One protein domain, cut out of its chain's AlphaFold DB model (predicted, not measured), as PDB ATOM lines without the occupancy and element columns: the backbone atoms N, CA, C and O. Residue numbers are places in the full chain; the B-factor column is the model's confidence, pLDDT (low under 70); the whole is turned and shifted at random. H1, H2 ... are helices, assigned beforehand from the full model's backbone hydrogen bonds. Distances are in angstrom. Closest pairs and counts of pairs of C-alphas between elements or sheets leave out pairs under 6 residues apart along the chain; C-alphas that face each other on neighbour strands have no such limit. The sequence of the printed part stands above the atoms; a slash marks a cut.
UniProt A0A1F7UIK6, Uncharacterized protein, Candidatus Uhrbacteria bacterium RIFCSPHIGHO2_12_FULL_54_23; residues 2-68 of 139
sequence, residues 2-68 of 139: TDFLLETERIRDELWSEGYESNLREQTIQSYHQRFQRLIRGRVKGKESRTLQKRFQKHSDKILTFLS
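Overview. This is residues 2 to 68 of the 139 residues of an uncharacterized protein of Candidatus Uhrbacteria bacterium RIFCSPHIGHO2_12_FULL_54_23 (UniProt A0A1F7UIK6). A loose rod of helices is built along one long helix, H2: H1 runs back side by side with it, and H3 folds back at the opposite end of H2 from the H1 to H2 link, with much of its length reaching beyond that end. From H3 the chain returns along the rod through two very short helices, H4 near H2 and then H5, which packs on H1 and comes close to H2; residues 17 to 23, of which 22 and 23 belong to H2, stick out at one end. The printed part has 67 residues with five named helices, in the order H1, H2, H3, H4, H5, and no named strand, and its class is all helix. It is loose, with a radius of gyration of the C-alphas of 13.7 A, and the C-alphas span 46 by 18 by 16 A along their three main axes.

Along the chain. H2, the longest helix by residues, holds residues 22 to 40 and is 27.3 A long from first to last C-alpha. It begins at C-alpha 22, printed at (41.237, 15.677, 49.036), and ends at C-alpha 40, at (17.714, 4.937, 40.235). Before it comes H1, residues 2 to 15, which is 20.2 A long and begins at C-alpha 2, at (22.891, -4.575, 46.838). After it comes H3, residues 47 to 58, which is 16.5 A long. H4, residues 60 to 63, and H5, residues 65 to 68, have four residues each and are each 5.4 A long; the last printed C-alpha, that of Ser 68, is at (31.155, 12.666, 52.863).

Arrangement. H2 and H3 touch and form a helical hairpin, with a shallow tilt of 24 degrees, opposite ways. H2 touches H3 with residues 37 to 40 alone, and H3 touches H2 with residues 53 to 57 alone; their closest C-alphas, those of Ile 40 and Gln 53, are 6.1 A apart, and the two centres are 20.8 A apart. H1 and H2 run opposite ways at a shallow tilt of 8 degrees, with their centres 11.7 A apart. They are close but not clearly touching, and their closest C-alphas are those of Leu 15 and Arg 25, 5.8 A apart. H5 touches H1, where the closest C-alphas, those of Arg 12 and Leu 67, are 5.5 A apart. H5 is also close to H2 but not clearly touching it, with the C-alphas of Ile 29 and Leu 67 the closest at 6.5 A. H4 touches no helix but is near H2: the closest C-alphas, those of Gln 37 and Ser 60, are 7.6 A apart. H4 and H5 meet only through their link. H1 is apart from H3 and from H4, and H3 is apart from H5. In H2 and H3 every O i to N i+4 pair is within hydrogen-bond range, in H1 9 of 10 are, and H4 and H5 are too short for such a pair.

Size, cuts and confidence. The two C-alphas farthest apart are those of Gly 19 and Lys 47, 46.2 A, while the first and last printed C-alphas, those of Thr 2 and Ser 68, are 20.0 A apart. The printed part has no cut. The links H3 to H4 and H4 to H5 are tight, with one residue each; the links H1 to H2 and H2 to H3 are short, with six residues each, and no link is long. The mean pLDDT of the printed part is 90.6, and one printed residue, Thr 2, is under 70.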
ATOM      1  N   THR A   2      22.145  -3.995  45.705       65.62
ATOM      2  CA  THR A   2      22.891  -4.575  46.838       65.62
ATOM      3  C   THR A   2      24.408  -4.473  46.655       65.62
ATOM      4  O   THR A   2      25.082  -3.958  47.537       65.62
ATOM      5  N   ASP A   3      24.918  -4.824  45.470       82.38
ATOM      6  CA  ASP A   3      26.362  -4.758  45.181       82.38
ATOM      7  C   ASP A   3      26.914  -3.331  45.255       82.38
ATOM      8  O   ASP A   3      28.014  -3.114  45.742       82.38
ATOM      9  N   PHE A   4      26.111  -2.345  44.839       86.38
ATOM     10  CA  PHE A   4      26.488  -0.934  44.897       86.38
ATOM     11  C   PHE A   4      26.648  -0.448  46.342       86.38
ATOM     12  O   PHE A   4      27.581   0.289  46.625       86.38
ATOM     13  N   LEU A   5      25.763  -0.864  47.257       79.12
ATOM     14  CA  LEU A   5      25.841  -0.431  48.655       79.12
ATOM     15  C   LEU A   5      27.032  -1.058  49.391       79.12
ATOM     16  O   LEU A   5      27.731  -0.357  50.119       79.12
ATOM     17  N   LEU A   6      27.299  -2.345  49.154       83.00
ATOM     18  CA  LEU A   6      28.476  -3.026  49.711       83.00
ATOM     19  C   LEU A   6      29.784  -2.428  49.176       83.00
ATOM     20  O   LEU A   6      30.753  -2.271  49.910       83.00
ATOM     21  N   GLU A   7      29.810  -2.065  47.896       88.88
ATOM     22  CA  GLU A   7      30.939  -1.360  47.291       88.88
ATOM     23  C   GLU A   7      31.138   0.030  47.916       88.88
ATOM     24  O   GLU A   7      32.262   0.386  48.262       88.88
ATOM     25  N   THR A   8      30.056   0.792  48.134       85.44
ATOM     26  CA  THR A   8      30.141   2.115  48.777       85.44
ATOM     27  C   THR A   8      30.597   2.066  50.234       85.44
ATOM     28  O   THR A   8      31.165   3.034  50.726       85.44
ATOM     29  N   GLU A   9      30.354   0.962  50.940       85.25
ATOM     30  CA  GLU A   9      30.883   0.761  52.292       85.25
ATOM     31  C   GLU A   9      32.408   0.608  52.253       85.25
ATOM     32  O   GLU A   9      33.110   1.319  52.960       85.25
ATOM     33  N   ARG A  10      32.929  -0.237  51.356       88.62
ATOM     34  CA  ARG A  10      34.377  -0.469  51.220       88.62
ATOM     35  C   ARG A  10      35.139   0.786  50.808       88.62
ATOM     36  O   ARG A  10      36.144   1.126  51.419       88.62
ATOM     37  N   ILE A  11      34.635   1.504  49.801       90.31
ATOM     38  CA  ILE A  11      35.304   2.719  49.314       90.31
ATOM     39  C   ILE A  11      35.317   3.828  50.366       90.31
ATOM     40  O   ILE A  11      36.218   4.657  50.365       90.31
ATOM     41  N   ARG A  12      34.335   3.874  51.275       88.88
ATOM     42  CA  ARG A  12      34.305   4.864  52.356       88.88
ATOM     43  C   ARG A  12      35.539   4.732  53.245       88.88
ATOM     44  O   ARG A  12      36.150   5.749  53.559       88.88
ATOM     45  N   ASP A  13      35.905   3.508  53.612       87.81
ATOM     46  CA  ASP A  13      37.070   3.257  54.463       87.81
ATOM     47  C   ASP A  13      38.372   3.664  53.749       87.81
ATOM     48  O   ASP A  13      39.270   4.237  54.362       87.81
ATOM     49  N   GLU A  14      38.443   3.469  52.429       90.38
ATOM     50  CA  GLU A  14      39.565   3.925  51.599       90.38
ATOM     51  C   GLU A  14      39.624   5.460  51.478       90.38
ATOM     52  O   GLU A  14      40.691   6.052  51.638       90.38
ATOM     53  N   LEU A  15      38.489   6.129  51.244       91.12
ATOM     54  CA  LEU A  15      38.398   7.589  51.057       91.12
ATOM     55  C   LEU A  15      38.902   8.388  52.263       91.12
ATOM     56  O   LEU A  15      39.398   9.511  52.110       91.12
ATOM     57  N   TRP A  16      38.730   7.825  53.455       90.12
ATOM     58  CA  TRP A  16      39.100   8.439  54.728       90.12
ATOM     59  C   TRP A  16      40.379   7.844  55.332       90.12
ATOM     60  O   TRP A  16      40.700   8.136  56.482       90.12
ATOM     61  N   SER A  17      41.131   7.058  54.554       89.62
ATOM     62  CA  SER A  17      42.464   6.585  54.931       89.62
ATOM     63  C   SER A  17      43.510   7.709  54.918       89.62
ATOM     64  O   SER A  17      43.363   8.734  54.240       89.62
ATOM     65  N   GLU A  18      44.580   7.525  55.693       88.06
ATOM     66  CA  GLU A  18      45.691   8.475  55.743       88.06
ATOM     67  C   GLU A  18      46.367   8.609  54.371       88.06
ATOM     68  O   GLU A  18      46.669   7.620  53.707       88.06
ATOM     69  N   GLY A  19      46.619   9.849  53.943       86.50
ATOM     70  CA  GLY A  19      47.283  10.134  52.666       86.50
ATOM     71  C   GLY A  19      46.366  10.153  51.439       86.50
ATOM     72  O   GLY A  19      46.853  10.427  50.344       86.50
ATOM     73  N   TYR A  20      45.055   9.930  51.589       89.25
ATOM     74  CA  TYR A  20      44.117  10.063  50.472       89.25
ATOM     75  C   TYR A  20      43.936  11.537  50.067       89.25
ATOM     76  O   TYR A  20      43.548  12.379  50.884       89.25
ATOM     77  N   GLU A  21      44.193  11.860  48.796       92.12
ATOM     78  CA  GLU A  21      44.134  13.240  48.307       92.12
ATOM     79  C   GLU A  21      42.705  13.818  48.343       92.12
ATOM     80  O   GLU A  21      41.729  13.179  47.939       92.12
ATOM     81  N   SER A  22      42.562  15.065  48.804       88.81
ATOM     82  CA  SER A  22      41.237  15.677  49.036       88.81
ATOM     83  C   SER A  22      40.448  15.928  47.743       88.81
ATOM     84  O   SER A  22      39.249  15.665  47.684       88.81
ATOM     85  N   ASN A  23      41.124  16.365  46.680       91.81
ATOM     86  CA  ASN A  23      40.560  16.505  45.331       91.81
ATOM     87  C   ASN A  23      40.048  15.163  44.779       91.81
ATOM     88  O   ASN A  23      38.943  15.096  44.237       91.81
ATOM     89  N   LEU A  24      40.826  14.088  44.932       92.19
ATOM     90  CA  LEU A  24      40.452  12.754  44.477       92.19
ATOM     91  C   LEU A  24      39.264  12.215  45.280       92.19
ATOM     92  O   LEU A  24      38.394  11.543  44.720       92.19
ATOM     93  N   ARG A  25      39.179  12.554  46.574       93.56
ATOM     94  CA  ARG A  25      38.063  12.162  47.447       93.56
ATOM     95  C   ARG A  25      36.757  12.742  46.930       93.56
ATOM     96  O   ARG A  25      35.802  12.002  46.701       93.56
ATOM     97  N   GLU A  26      36.733  14.050  46.694       92.44
ATOM     98  CA  GLU A  26      35.555  14.743  46.172       92.44
ATOM     99  C   GLU A  26      35.135  14.191  44.805       92.44
ATOM    100  O   GLU A  26      33.962  13.873  44.602       92.44
ATOM    101  N   GLN A  27      36.084  13.990  43.885       94.06
ATOM    102  CA  GLN A  27      35.806  13.404  42.569       94.06
ATOM    103  C   GLN A  27      35.216  11.995  42.677       94.06
ATOM    104  O   GLN A  27      34.233  11.671  42.000       94.06
ATOM    105  N   THR A  28      35.777  11.168  43.559       94.06
ATOM    106  CA  THR A  28      35.314   9.798  43.777       94.06
ATOM    107  C   THR A  28      33.898   9.799  44.337       94.06
ATOM    108  O   THR A  28      33.020   9.172  43.742       94.06
ATOM    109  N   ILE A  29      33.625  10.571  45.394       93.75
ATOM    110  CA  ILE A  29      32.279  10.729  45.968       93.75
ATOM    111  C   ILE A  29      31.285  11.151  44.878       93.75
ATOM    112  O   ILE A  29      30.242  10.512  44.705       93.75
ATOM    113  N   GLN A  30      31.627  12.159  44.071       94.00
ATOM    114  CA  GLN A  30      30.759  12.618  42.986       94.00
ATOM    115  C   GLN A  30      30.497  11.536  41.932       94.00
ATOM    116  O   GLN A  30      29.365  11.393  41.457       94.00
ATOM    117  N   SER A  31      31.495  10.713  41.603       94.38
ATOM    118  CA  SER A  31      31.319   9.585  40.682       94.38
ATOM    119  C   SER A  31      30.291   8.563  41.203       94.38
ATOM    120  O   SER A  31      29.438   8.093  40.438       94.38
ATOM    121  N   TYR A  32      30.285   8.288  42.516       93.69
ATOM    122  CA  TYR A  32      29.304   7.409  43.160       93.69
ATOM    123  C   TYR A  32      27.906   8.027  43.175       93.69
ATOM    124  O   TYR A  32      26.938   7.331  42.857       93.69
ATOM    125  N   HIS A  33      27.782   9.331  43.439       92.81
ATOM    126  CA  HIS A  33      26.506  10.044  43.318       92.81
ATOM    127  C   HIS A  33      25.941   9.956  41.893       92.81
ATOM    128  O   HIS A  33      24.772   9.609  41.704       92.81
ATOM    129  N   GLN A  34      26.767  10.183  40.870       93.31
ATOM    130  CA  GLN A  34      26.347  10.066  39.471       93.31
ATOM    131  C   GLN A  34      25.951   8.631  39.100       93.31
ATOM    132  O   GLN A  34      24.953   8.410  38.405       93.31
ATOM    133  N   ARG A  35      26.708   7.628  39.559       93.25
ATOM    134  CA  ARG A  35      26.374   6.211  39.351       93.25
ATOM    135  C   ARG A  35      25.060   5.844  40.039       93.25
ATOM    136  O   ARG A  35      24.216   5.212  39.403       93.25
ATOM    137  N   PHE A  36      24.835   6.298  41.270       92.81
ATOM    138  CA  PHE A  36      23.574   6.103  41.983       92.81
ATOM    139  C   PHE A  36      22.396   6.722  41.226       92.81
ATOM    140  O   PHE A  36      21.394   6.047  40.988       92.81
ATOM    141  N   GLN A  37      22.542   7.963  40.749       92.38
ATOM    142  CA  GLN A  37      21.530   8.638  39.929       92.38
ATOM    143  C   GLN A  37      21.188   7.850  38.657       92.38
ATOM    144  O   GLN A  37      20.014   7.715  38.307       92.38
ATOM    145  N   ARG A  38      22.187   7.274  37.975       92.31
ATOM    146  CA  ARG A  38      21.952   6.407  36.809       92.31
ATOM    147  C   ARG A  38      21.166   5.149  37.182       92.31
ATOM    148  O   ARG A  38      20.193   4.825  36.504       92.31
ATOM    149  N   LEU A  39      21.532   4.482  38.278       91.06
ATOM    150  CA  LEU A  39      20.850   3.271  38.749       91.06
ATOM    151  C   LEU A  39      19.378   3.534  39.089       91.06
ATOM    152  O   LEU A  39      18.497   2.792  38.654       91.06
ATOM    153  N   ILE A  40      19.087   4.615  39.817       92.00
ATOM    154  CA  ILE A  40      17.714   4.937  40.235       92.00
ATOM    155  C   ILE A  40      16.857   5.515  39.106       92.00
ATOM    156  O   ILE A  40      15.648   5.629  39.277       92.00
ATOM    157  N   ARG A  41      17.428   5.898  37.960       90.94
ATOM    158  CA  ARG A  41      16.674   6.342  36.767       90.94
ATOM    159  C   ARG A  41      16.350   5.199  35.802       90.94
ATOM    160  O   ARG A  41      15.607   5.410  34.847       90.94
ATOM    161  N   GLY A  42      16.864   3.992  36.055       90.06
ATOM    162  CA  GLY A  42      16.571   2.807  35.251       90.06
ATOM    163  C   GLY A  42      15.072   2.490  35.169       90.06
ATOM    164  O   GLY A  42      14.278   2.862  36.035       90.06
ATOM    165  N   ARG A  43      14.652   1.781  34.116       91.44
ATOM    166  CA  ARG A  43      13.251   1.356  33.979       91.44
ATOM    167  C   ARG A  43      12.904   0.327  35.056       91.44
ATOM    168  O   ARG A  43      13.569  -0.696  35.172       91.44
ATOM    169  N   VAL A  44      11.811   0.564  35.779       93.44
ATOM    170  CA  VAL A  44      11.263  -0.371  36.772       93.44
ATOM    171  C   VAL A  44       9.836  -0.787  36.405       93.44
ATOM    172  O   VAL A  44       9.034   0.018  35.919       93.44
ATOM    173  N   LYS A  45       9.508  -2.059  36.641       93.88
ATOM    174  CA  LYS A  45       8.166  -2.624  36.440       93.88
ATOM    175  C   LYS A  45       7.449  -2.749  37.790       93.88
ATOM    176  O   LYS A  45       8.083  -3.046  38.800       93.88
ATOM    177  N   GLY A  46       6.135  -2.521  37.801       96.12
ATOM    178  CA  GLY A  46       5.302  -2.579  39.010       96.12
ATOM    179  C   GLY A  46       5.105  -1.229  39.710       96.12
ATOM    180  O   GLY A  46       5.882  -0.285  39.538       96.12
ATOM    181  N   LYS A  47       4.017  -1.111  40.476       95.00
ATOM    182  CA  LYS A  47       3.633   0.122  41.186       95.00
ATOM    183  C   LYS A  47       4.545   0.376  42.388       95.00
ATOM    184  O   LYS A  47       4.953   1.511  42.636       95.00
ATOM    185  N   GLU A  48       4.894  -0.687  43.092       94.62
ATOM    186  CA  GLU A  48       5.733  -0.728  44.285       94.62
ATOM    187  C   GLU A  48       7.151  -0.283  43.930       94.62
ATOM    188  O   GLU A  48       7.661   0.669  44.518       94.62
ATOM    189  N   SER A  49       7.735  -0.867  42.880       93.56
ATOM    190  CA  SER A  49       9.062  -0.503  42.372       93.56
ATOM    191  C   SER A  49       9.131   0.959  41.931       93.56
ATOM    192  O   SER A  49      10.088   1.654  42.259       93.56
ATOM    193  N   ARG A  50       8.097   1.472  41.243       94.56
ATOM    194  CA  ARG A  50       8.002   2.900  40.878       94.56
ATOM    195  C   ARG A  50       7.897   3.806  42.104       94.56
ATOM    196  O   ARG A  50       8.480   4.886  42.128       94.56
ATOM    197  N   THR A  51       7.159   3.381  43.126       95.62
ATOM    198  CA  THR A  51       7.028   4.130  44.384       95.62
ATOM    199  C   THR A  51       8.360   4.182  45.128       95.62
ATOM    200  O   THR A  51       8.768   5.249  45.588       95.62
ATOM    201  N   LEU A  52       9.063   3.051  45.197       92.69
ATOM    202  CA  LEU A  52      10.395   2.954  45.783       92.69
ATOM    203  C   LEU A  52      11.409   3.812  45.013       92.69
ATOM    204  O   LEU A  52      12.126   4.599  45.621       92.69
ATOM    205  N   GLN A  53      11.401   3.740  43.683       94.56
ATOM    206  CA  GLN A  53      12.241   4.564  42.816       94.56
ATOM    207  C   GLN A  53      12.048   6.062  43.083       94.56
ATOM    208  O   GLN A  53      13.022   6.782  43.287       94.56
ATOM    209  N   LYS A  54      10.794   6.532  43.144       94.25
ATOM    210  CA  LYS A  54      10.485   7.934  43.467       94.25
ATOM    211  C   LYS A  54      11.033   8.342  44.836       94.25
ATOM    212  O   LYS A  54      11.523   9.457  44.986       94.25
ATOM    213  N   ARG A  55      10.969   7.454  45.837       94.00
ATOM    214  CA  ARG A  55      11.550   7.713  47.165       94.00
ATOM    215  C   ARG A  55      13.072   7.801  47.117       94.00
ATOM    216  O   ARG A  55      13.619   8.718  47.720       94.00
ATOM    217  N   PHE A  56      13.737   6.906  46.387       92.44
ATOM    218  CA  PHE A  56      15.187   6.970  46.206       92.44
ATOM    219  C   PHE A  56      15.624   8.252  45.504       92.44
ATOM    220  O   PHE A  56      16.572   8.882  45.948       92.44
ATOM    221  N   GLN A  57      14.899   8.690  44.473       91.56
ATOM    222  CA  GLN A  57      15.169   9.966  43.806       91.56
ATOM    223  C   GLN A  57      14.977  11.148  44.763       91.56
ATOM    224  O   GLN A  57      15.879  11.970  44.909       91.56
ATOM    225  N   LYS A  58      13.853  11.183  45.490       92.75
ATOM    226  CA  LYS A  58      13.531  12.242  46.461       92.75
ATOM    227  C   LYS A  58      14.560  12.374  47.590       92.75
ATOM    228  O   LYS A  58      14.738  13.462  48.123       92.75
ATOM    229  N   HIS A  59      15.179  11.272  48.000       91.06
ATOM    230  CA  HIS A  59      16.119  11.236  49.123       91.06
ATOM    231  C   HIS A  59      17.556  10.935  48.694       91.06
ATOM    232  O   HIS A  59      18.370  10.574  49.537       91.06
ATOM    233  N   SER A  60      17.867  11.086  47.406       87.56
ATOM    234  CA  SER A  60      19.160  10.692  46.843       87.56
ATOM    235  C   SER A  60      20.348  11.379  47.515       87.56
ATOM    236  O   SER A  60      21.325  10.703  47.830       87.56
ATOM    237  N   ASP A  61      20.212  12.658  47.863       84.75
ATOM    238  CA  ASP A  61      21.250  13.432  48.560       84.75
ATOM    239  C   ASP A  61      21.559  12.902  49.969       84.75
ATOM    240  O   ASP A  61      22.656  13.094  50.485       84.75
ATOM    241  N   LYS A  62      20.597  12.212  50.596       88.00
ATOM    242  CA  LYS A  62      20.706  11.704  51.974       88.00
ATOM    243  C   LYS A  62      21.243  10.281  52.060       88.00
ATOM    244  O   LYS A  62      21.671   9.848  53.122       88.00
ATOM    245  N   ILE A  63      21.146   9.516  50.976       88.94
ATOM    246  CA  ILE A  63      21.469   8.083  50.987       88.94
ATOM    247  C   ILE A  63      22.977   7.861  51.037       88.94
ATOM    248  O   ILE A  63      23.423   6.913  51.670       88.94
ATOM    249  N   LEU A  64      23.746   8.740  50.394       91.12
ATOM    250  CA  LEU A  64      25.200   8.634  50.284       91.12
ATOM    251  C   LEU A  64      25.956   9.618  51.184       91.12
ATOM    252  O   LEU A  64      27.172   9.722  51.075       91.12
ATOM    253  N   THR A  65      25.273  10.318  52.097       91.69
ATOM    254  CA  THR A  65      25.909  11.314  52.981       91.69
ATOM    255  C   THR A  65      27.055  10.717  53.807       91.69
ATOM    256  O   THR A  65      28.048  11.396  54.036       91.69
ATOM    257  N   PHE A  66      26.979   9.431  54.164       91.00
ATOM    258  CA  PHE A  66      28.042   8.715  54.885       91.00
ATOM    259  C   PHE A  66      29.377   8.614  54.119       91.00
ATOM    260  O   PHE A  66      30.402   8.306  54.721       91.00
ATOM    261  N   LEU A  67      29.384   8.846  52.799       92.00
ATOM    262  CA  LEU A  67      30.623   8.940  52.018       92.00
ATOM    263  C   LEU A  67      31.365  10.254  52.297       92.00
ATOM    264  O   LEU A  67      32.590  10.291  52.237       92.00
ATOM    265  N   SER A  68      30.619  11.325  52.587       91.25
ATOM    266  CA  SER A  68      31.155  12.666  52.863       91.25
ATOM    267  C   SER A  68      31.368  12.939  54.352       91.25
ATOM    268  O   SER A  68      32.102  13.859  54.692       91.25
TER     269      SER A  68